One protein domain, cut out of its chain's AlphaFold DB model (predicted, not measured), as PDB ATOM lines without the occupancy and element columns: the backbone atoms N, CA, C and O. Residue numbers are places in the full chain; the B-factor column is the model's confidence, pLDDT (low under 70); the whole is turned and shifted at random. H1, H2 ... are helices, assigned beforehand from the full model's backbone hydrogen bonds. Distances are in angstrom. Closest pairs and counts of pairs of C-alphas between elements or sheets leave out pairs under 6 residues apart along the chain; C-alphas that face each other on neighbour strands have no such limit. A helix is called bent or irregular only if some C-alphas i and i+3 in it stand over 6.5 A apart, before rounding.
ATOM      1  N   PRO A  25     -19.374  21.820 -39.818       88.38
ATOM      2  CA  PRO A  25     -18.028  21.320 -39.528       88.38
ATOM      3  C   PRO A  25     -17.498  20.331 -40.571       88.38
ATOM      4  O   PRO A  25     -16.411  20.528 -41.099       88.38
ATOM      5  N   GLY A  26     -18.297  19.329 -40.956       89.50
ATOM      6  CA  GLY A  26     -17.898  18.361 -41.986       89.50
ATOM      7  C   GLY A  26     -17.714  18.973 -43.380       89.50
ATOM      8  O   GLY A  26     -16.872  18.521 -44.149       89.50
ATOM      9  N   GLU A  27     -18.454  20.034 -43.718       91.88
ATOM     10  CA  GLU A  27     -18.232  20.773 -44.969       91.88
ATOM     11  C   GLU A  27     -16.927  21.568 -44.894       91.88
ATOM     12  O   GLU A  27     -16.141  21.525 -45.831       91.88
ATOM     13  N   VAL A  28     -16.651  22.227 -43.766       90.50
ATOM     14  CA  VAL A  28     -15.400  22.972 -43.549       90.50
ATOM     15  C   VAL A  28     -14.187  22.044 -43.601       90.50
ATOM     16  O   VAL A  28     -13.201  22.374 -44.255       90.50
ATOM     17  N   GLN A  29     -14.276  20.865 -42.986       90.94
ATOM     18  CA  GLN A  29     -13.248  19.826 -43.069       90.94
ATOM     19  C   GLN A  29     -12.951  19.445 -44.524       90.94
ATOM     20  O   GLN A  29     -11.790  19.399 -44.919       90.94
ATOM     21  N   ARG A  30     -13.992  19.251 -45.347       91.56
ATOM     22  CA  ARG A  30     -13.842  18.940 -46.779       91.56
ATOM     23  C   ARG A  30     -13.291  20.110 -47.590       91.56
ATOM     24  O   ARG A  30     -12.471  19.880 -48.468       91.56
ATOM     25  N   ILE A  31     -13.720  21.339 -47.300       92.19
ATOM     26  CA  ILE A  31     -13.235  22.553 -47.977       92.19
ATOM     27  C   ILE A  31     -11.742  22.738 -47.714       92.19
ATOM     28  O   ILE A  31     -10.983  22.958 -48.651       92.19
ATOM     29  N   LEU A  32     -11.329  22.651 -46.448       88.56
ATOM     30  CA  LEU A  32      -9.949  22.889 -46.026       88.56
ATOM     31  C   LEU A  32      -9.046  21.655 -46.178       88.56
ATOM     32  O   LEU A  32      -7.834  21.784 -46.046       88.56
ATOM     33  N   GLY A  33      -9.611  20.470 -46.435       89.81
ATOM     34  CA  GLY A  33      -8.860  19.216 -46.517       89.81
ATOM     35  C   GLY A  33      -8.252  18.783 -45.178       89.81
ATOM     36  O   GLY A  33      -7.169  18.206 -45.153       89.81
ATOM     37  N   ILE A  34      -8.918  19.086 -44.060       87.81
ATOM     38  CA  ILE A  34      -8.402  18.847 -42.703       87.81
ATOM     39  C   ILE A  34      -9.204  17.783 -41.955       87.81
ATOM     40  O   ILE A  34     -10.390  17.578 -42.208       87.81
ATOM     41  N   SER A  35      -8.560  17.139 -40.978       87.94
ATOM     42  CA  SER A  35      -9.224  16.181 -40.088       87.94
ATOM     43  C   SER A  35     -10.171  16.870 -39.098       87.94
ATOM     44  O   SER A  35     -10.006  18.049 -38.775       87.94
ATOM     45  N   GLU A  36     -11.114  16.110 -38.540       86.62
ATOM     46  CA  GLU A  36     -11.975  16.569 -37.444       86.62
ATOM     47  C   GLU A  36     -11.164  17.066 -36.241       86.62
ATOM     48  O   GLU A  36     -11.415  18.155 -35.729       86.62
ATOM     49  N   ARG A  37     -10.114  16.334 -35.846       86.69
ATOM     50  CA  ARG A  37      -9.206  16.754 -34.769       86.69
ATOM     51  C   ARG A  37      -8.569  18.112 -35.064       86.69
ATOM     52  O   ARG A  37      -8.510  18.964 -34.181       86.69
ATOM     53  N   THR A  38      -8.099  18.318 -36.294       86.19
ATOM     54  CA  THR A  38      -7.511  19.594 -36.726       86.19
ATOM     55  C   THR A  38      -8.555  20.705 -36.696       86.19
ATOM     56  O   THR A  38      -8.268  21.792 -36.209       86.19
ATOM     57  N   PHE A  39      -9.780  20.430 -37.143       86.31
ATOM     58  CA  PHE A  39     -10.882  21.384 -37.061       86.31
ATOM     59  C   PHE A  39     -11.168  21.798 -35.606       86.31
ATOM     60  O   PHE A  39     -11.199  22.992 -35.310       86.31
ATOM     61  N   HIS A  40     -11.280  20.833 -34.686       83.19
ATOM     62  CA  HIS A  40     -11.467  21.106 -33.255       83.19
ATOM     63  C   HIS A  40     -10.302  21.891 -32.644       83.19
ATOM     64  O   HIS A  40     -10.505  22.773 -31.811       83.19
ATOM     65  N   TYR A  41      -9.079  21.620 -33.090       83.44
ATOM     66  CA  TYR A  41      -7.914  22.388 -32.677       83.44
ATOM     67  C   TYR A  41      -7.998  23.857 -33.130       83.44
ATOM     68  O   TYR A  41      -7.785  24.748 -32.307       83.44
ATOM     69  N   LEU A  42      -8.377  24.121 -34.388       80.38
ATOM     70  CA  LEU A  42      -8.509  25.481 -34.936       80.38
ATOM     71  C   LEU A  42      -9.576  26.311 -34.206       80.38
ATOM     72  O   LEU A  42      -9.346  27.486 -33.930       80.38
ATOM     73  N   ILE A  43     -10.720  25.712 -33.858       81.19
ATOM     74  CA  ILE A  43     -11.768  26.407 -33.086       81.19
ATOM     75  C   ILE A  43     -11.357  26.606 -31.618       81.19
ATOM     76  O   ILE A  43     -11.646  27.644 -31.032       81.19
ATOM     77  N   SER A  44     -10.649  25.641 -31.015       76.69
ATOM     78  CA  SER A  44     -10.265  25.707 -29.595       76.69
ATOM     79  C   SER A  44      -9.249  26.811 -29.299       76.69
ATOM     80  O   SER A  44      -9.182  27.308 -28.179       76.69
ATOM     81  N   ARG A  45      -8.468  27.207 -30.310       73.25
ATOM     82  CA  ARG A  45      -7.432  28.242 -30.209       73.25
ATOM     83  C   ARG A  45      -7.932  29.649 -30.499       73.25
ATOM     84  O   ARG A  45      -7.121  30.573 -30.553       73.25
ATOM     85  N   TYR A  46      -9.234  29.821 -30.711       71.19
ATOM     86  CA  TYR A  46      -9.783  31.151 -30.903       71.19
ATOM     87  C   TYR A  46      -9.767  31.942 -29.590       71.19
ATOM     88  O   TYR A  46     -10.552  31.719 -28.657       71.19
ATOM     89  N   GLU A  47      -8.878  32.925 -29.555       67.94
ATOM     90  CA  GLU A  47      -8.818  33.950 -28.525       67.94
ATOM     91  C   GLU A  47      -8.999  35.319 -29.180       67.94
ATOM     92  O   GLU A  47      -8.213  35.653 -30.073       67.94
ATOM     93  N   PRO A  48      -9.994  36.121 -28.755       67.62
ATOM     94  CA  PRO A  48     -10.137  37.480 -29.257       67.62
ATOM     95  C   PRO A  48      -8.905  38.299 -28.849       67.62
ATOM     96  O   PRO A  48      -8.510  38.320 -27.681       67.62
ATOM     97  N   GLY A  49      -8.257  38.932 -29.823       69.69
ATOM     98  CA  GLY A  49      -7.211  39.923 -29.587       69.69
ATOM     99  C   GLY A  49      -7.806  41.296 -29.282       69.69
ATOM    100  O   GLY A  49      -8.994  41.535 -29.491       69.69
ATOM    101  N   GLU A  50      -6.961  42.217 -28.819       70.19
ATOM    102  CA  GLU A  50      -7.369  43.569 -28.393       70.19
ATOM    103  C   GLU A  50      -8.043  44.382 -29.512       70.19
ATOM    104  O   GLU A  50      -8.881  45.235 -29.244       70.19
ATOM    105  N   ASN A  51      -7.755  44.047 -30.773       69.44
ATOM    106  CA  ASN A  51      -8.264  44.747 -31.954       69.44
ATOM    107  C   ASN A  51      -9.469  44.040 -32.610       69.44
ATOM    108  O   ASN A  51      -9.776  44.301 -33.772       69.44
ATOM    109  N   GLY A  52     -10.096  43.073 -31.930       64.44
ATOM    110  CA  GLY A  52     -11.193  42.268 -32.489       64.44
ATOM    111  C   GLY A  52     -10.763  41.235 -33.541       64.44
ATOM    112  O   GLY A  52     -11.591  40.483 -34.040       64.44
ATOM    113  N   GLN A  53      -9.468  41.165 -33.863       65.56
ATOM    114  CA  GLN A  53      -8.861  40.074 -34.627       65.56
ATOM    115  C   GLN A  53      -8.379  38.983 -33.669       65.56
ATOM    116  O   GLN A  53      -7.907  39.311 -32.579       65.56
ATOM    117  N   PRO A  54      -8.445  37.696 -34.035       66.44
ATOM    118  CA  PRO A  54      -7.967  36.642 -33.155       66.44
ATOM    119  C   PRO A  54      -6.455  36.717 -32.939       66.44
ATOM    120  O   PRO A  54      -5.695  36.910 -33.889       66.44
ATOM    121  N   LYS A  55      -6.013  36.477 -31.697       67.81
ATOM    122  CA  LYS A  55      -4.584  36.397 -31.340       67.81
ATOM    123  C   LYS A  55      -3.847  35.329 -32.144       67.81
ATOM    124  O   LYS A  55      -2.675  35.498 -32.464       67.81
ATOM    125  N   ASN A  56      -4.530  34.228 -32.464       65.62
ATOM    126  CA  ASN A  56      -3.997  33.187 -33.329       65.62
ATOM    127  C   ASN A  56      -4.567  33.332 -34.754       65.62
ATOM    128  O   ASN A  56      -5.777  33.146 -34.937       65.62
ATOM    129  N   PRO A  57      -3.735  33.601 -35.778       63.94
ATOM    130  CA  PRO A  57      -4.200  33.706 -37.162       63.94
ATOM    131  C   PRO A  57      -4.793  32.389 -37.691       63.94
ATOM    132  O   PRO A  57      -5.667  32.416 -38.557       63.94
ATOM    133  N   ASN A  58      -4.411  31.249 -37.107       65.31
ATOM    134  CA  ASN A  58      -4.900  29.916 -37.457       65.31
ATOM    135  C   ASN A  58      -6.052  29.509 -36.535       65.31
ATOM    136  O   ASN A  58      -6.017  28.463 -35.889       65.31
ATOM    137  N   SER A  59      -7.068  30.366 -36.452       68.94
ATOM    138  CA  SER A  59      -8.277  30.092 -35.678       68.94
ATOM    139  C   SER A  59      -9.544  30.510 -36.419       68.94
ATOM    140  O   SER A  59      -9.539  31.442 -37.239       68.94
ATOM    141  N   LEU A  60     -10.619  29.776 -36.130       73.19
ATOM    142  CA  LEU A  60     -11.979  30.040 -36.592       73.19
ATOM    143  C   LEU A  60     -12.786  30.599 -35.410       73.19
ATOM    144  O   LEU A  60     -12.773  30.029 -34.322       73.19
ATOM    145  N   ASP A  61     -13.436  31.730 -35.644       67.31
ATOM    146  CA  ASP A  61     -14.168  32.587 -34.706       67.31
ATOM    147  C   ASP A  61     -15.536  32.004 -34.309       67.31
ATOM    148  O   ASP A  61     -15.960  32.043 -33.152       67.31
ATOM    149  N   SER A  62     -16.216  31.353 -35.249       58.47
ATOM    150  CA  SER A  62     -17.668  31.114 -35.178       58.47
ATOM    151  C   SER A  62     -18.169  30.098 -34.145       58.47
ATOM    152  O   SER A  62     -19.373  29.859 -34.071       58.47
ATOM    153  N   TYR A  63     -17.310  29.527 -33.299       54.56
ATOM    154  CA  TYR A  63     -17.731  28.506 -32.334       54.56
ATOM    155  C   TYR A  63     -18.061  29.027 -30.923       54.56
ATOM    156  O   TYR A  63     -18.559  28.254 -30.103       54.56
ATOM    157  N   LYS A  64     -17.832  30.312 -30.603       52.41
ATOM    158  CA  LYS A  64     -17.985  30.807 -29.215       52.41
ATOM    159  C   LYS A  64     -19.401  31.213 -28.775       52.41
ATOM    160  O   LYS A  64     -19.604  31.385 -27.578       52.41
ATOM    161  N   MET A  65     -20.390  31.308 -29.669       51.81
ATOM    162  CA  MET A  65     -21.765  31.739 -29.319       51.81
ATOM    163  C   MET A  65     -22.861  30.698 -29.629       51.81
ATOM    164  O   MET A  65     -23.992  31.057 -29.937       51.81
ATOM    165  N   GLY A  66     -22.552  29.395 -29.590       57.34
ATOM    166  CA  GLY A  66     -23.555  28.333 -29.812       57.34
ATOM    167  C   GLY A  66     -23.941  28.100 -31.281       57.34
ATOM    168  O   GLY A  66     -24.852  27.328 -31.583       57.34
ATOM    169  N   HIS A  67     -23.234  28.731 -32.220       63.88
ATOM    170  CA  HIS A  67     -23.397  28.484 -33.646       63.88
ATOM    171  C   HIS A  67     -22.517  27.307 -34.091       63.88
ATOM    172  O   HIS A  67     -21.296  27.377 -34.108       63.88
ATOM    173  N   HIS A  68     -23.138  26.208 -34.523       75.31
ATOM    174  CA  HIS A  68     -22.429  25.029 -35.046       75.31
ATOM    175  C   HIS A  68     -22.041  25.167 -36.532       75.31
ATOM    176  O   HIS A  68     -22.086  24.183 -37.275       75.31
ATOM    177  N   ARG A  69     -21.760  26.383 -37.021       85.44
ATOM    178  CA  ARG A  69     -21.479  26.650 -38.442       85.44
ATOM    179  C   ARG A  69     -20.458  27.763 -38.613       85.44
ATOM    180  O   ARG A  69     -20.520  28.745 -37.893       85.44
ATOM    181  N   VAL A  70     -19.627  27.633 -39.643       85.62
ATOM    182  CA  VAL A  70     -18.609  28.621 -40.018       85.62
ATOM    183  C   VAL A  70     -19.111  29.485 -41.160       85.62
ATOM    184  O   VAL A  70     -19.661  28.971 -42.139       85.62
ATOM    185  N   TRP A  71     -18.967  30.801 -41.040       88.44
ATOM    186  CA  TRP A  71     -19.463  31.744 -42.039       88.44
ATOM    187  C   TRP A  71     -18.532  31.840 -43.252       88.44
ATOM    188  O   TRP A  71     -17.323  31.650 -43.157       88.44
ATOM    189  N   TYR A  72     -19.097  32.143 -44.425       89.50
ATOM    190  CA  TYR A  72     -18.312  32.241 -45.661       89.50
ATOM    191  C   TYR A  72     -17.202  33.290 -45.554       89.50
ATOM    192  O   TYR A  72     -16.058  33.007 -45.893       89.50
ATOM    193  N   HIS A  73     -17.525  34.492 -45.069       86.31
ATOM    194  CA  HIS A  73     -16.545  35.573 -44.957       86.31
ATOM    195  C   HIS A  73     -15.449  35.251 -43.938       86.31
ATOM    196  O   HIS A  73     -14.305  35.628 -44.136       86.31
ATOM    197  N   GLU A  74     -15.764  34.484 -42.899       85.75
ATOM    198  CA  GLU A  74     -14.777  34.027 -41.931       85.75
ATOM    199  C   GLU A  74     -13.781  33.038 -42.550       85.75
ATOM    200  O   GLU A  74     -12.582  33.146 -42.304       85.75
ATOM    201  N   LEU A  75     -14.246  32.121 -43.412       87.88
ATOM    202  CA  LEU A  75     -13.357  31.250 -44.193       87.88
ATOM    203  C   LEU A  75     -12.472  32.059 -45.145       87.88
ATOM    204  O   LEU A  75     -11.292  31.745 -45.290       87.88
ATOM    205  N   VAL A  76     -13.011  33.112 -45.764       89.19
ATOM    206  CA  VAL A  76     -12.219  34.038 -46.589       89.19
ATOM    207  C   VAL A  76     -11.139  34.706 -45.742       89.19
ATOM    208  O   VAL A  76      -9.968  34.640 -46.104       89.19
ATOM    209  N   SER A  77     -11.497  35.278 -44.590       85.56
ATOM    210  CA  SER A  77     -10.542  35.899 -43.666       85.56
ATOM    211  C   SER A  77      -9.522  34.897 -43.125       85.56
ATOM    212  O   SER A  77      -8.369  35.248 -42.907       85.56
ATOM    213  N   PHE A  78      -9.905  33.641 -42.888       84.81
ATOM    214  CA  PHE A  78      -8.979  32.576 -42.499       84.81
ATOM    215  C   PHE A  78      -7.959  32.280 -43.603       84.81
ATOM    216  O   PHE A  78      -6.761  32.225 -43.324       84.81
ATOM    217  N   ILE A  79      -8.419  32.130 -44.846       86.31
ATOM    218  CA  ILE A  79      -7.550  31.885 -46.001       86.31
ATOM    219  C   ILE A  79      -6.602  33.064 -46.221       86.31
ATOM    220  O   ILE A  79      -5.416  32.844 -46.438       86.31
ATOM    221  N   ASP A  80      -7.100  34.293 -46.119       85.19
ATOM    222  CA  ASP A  80      -6.310  35.514 -46.297       85.19
ATOM    223  C   ASP A  80      -5.189  35.641 -45.246       85.19
ATOM    224  O   ASP A  80      -4.020  35.863 -45.579       85.19
ATOM    225  N   ARG A  81      -5.518  35.369 -43.972       79.94
ATOM    226  CA  ARG A  81      -4.549  35.331 -42.862       79.94
ATOM    227  C   ARG A  81      -3.490  34.245 -43.056       79.94
ATOM    228  O   ARG A  81      -2.303  34.514 -42.893       79.94
ATOM    229  N   ASN A  82      -3.903  33.032 -43.430       76.25
ATOM    230  CA  ASN A  82      -2.984  31.906 -43.624       76.25
ATOM    231  C   ASN A  82      -2.111  32.077 -44.869       76.25
ATOM    232  O   ASN A  82      -0.937  31.736 -44.833       76.25
ATOM    233  N   GLN A  83      -2.643  32.653 -45.946       69.06
ATOM    234  CA  GLN A  83      -1.869  32.945 -47.151       69.06
ATOM    235  C   GLN A  83      -0.792  34.002 -46.880       69.06
ATOM    236  O   GLN A  83       0.331  33.877 -47.366       69.06
TER     237      GLN A  83
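Overview. This is residues 25 to 83 of the 98 residues of the protein "DNA-binding protein" of Desulfuromonas sp (UniProt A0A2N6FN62). Three short helices sit round a core of loop: H1 and H2 are set about perpendicular to each other and joined by a tight link, and H3 lies across from them, near H1 but touching neither. The long loop of residues 45 to 71 swings out from the last residue of H2 to a turn at Glu 50 and Asn 51, folds back through the middle at about Leu 60, makes a second turn at about Met 65 and then leads into H3. The printed part has 59 residues with three named helices, in the order H1, H2, H3, and no named strand. The class is all helix, though the named helices hold 29 of the 59 residues, which is under half. The whole is compact, with a radius of gyration of the C-alphas of 10.7 A, and its C-alphas span 31 by 27 by 19 A along their three main axes.

Arrangement. H1, residues 25 to 32, touches H2, residues 36 to 44, with 5 pairs of C-alphas within 8 A. The closest C-alphas of the two are those of Gln 29 and Glu 36, 6.6 A apart. Their centres are 11.1 A apart. Their lines stand at 83 degrees, about perpendicular. The link between H1 and H2 has 3 residues and is tight. H3, residues 72 to 83, touches no helix. H3 and H1 are near each other, with 5 pairs of C-alphas within 10 A but no pair within 8 A. H2 and H3 follow each other along the chain but are apart, with no C-alpha of the one within 8 A of the other. No two of the helices form a hairpin. In H1, H2 and H3 every pair of O i and N i+4 inside the helix is within hydrogen-bond range.

Along the chain. H1 runs from Pro 25 to Leu 32, and its first and last C-alphas are 10.5 A apart. It begins at C-alpha 25, at (-18.028, 21.320, -39.528), the first C-alpha of the printed part. After Gly 33, Ile 34 and Ser 35, H2 runs from Glu 36 to Ser 44, 12.2 A from first to last C-alpha; it ends at C-alpha 44, at (-10.265, 25.707, -29.595). The loop that follows has C-alpha 50 at (-7.369, 43.569, -28.393) and C-alpha 60 at (-11.979, 30.040, -36.592). The mean of all printed C-alphas is (-11.814, 29.075, -37.773), and the C-alphas of residues 45 to 71 lie 2 to 18 A from it. H3 runs from Tyr 72 to Gln 83; with 12 residues and 16.5 A from first to last C-alpha it is the longest helix. Its last C-alpha, 83, is at (-1.869, 32.945, -47.151). None of the three helices is bent.

Size, cuts and confidence. The two C-alphas farthest apart are those of Arg 30 in H1 and Glu 50 in the loop, 31.4 A from each other. The C-alphas of Pro 25 and Gln 83, the first and last printed residues, are 21.3 A apart. The printed part has no cut, and in the full chain of 98 residues it covers residues 25 to 83. The link from H2 to H3, with 27 residues, is long. The mean pLDDT of the printed part is 77.6; the means of H1, H2 and H3 are 90, 83 and 84. Confidence is under 70 in 20 residues: 47 to 49, 51 to 59 and 61 to 67, which belong to the long link, and 83, the last residue of H3.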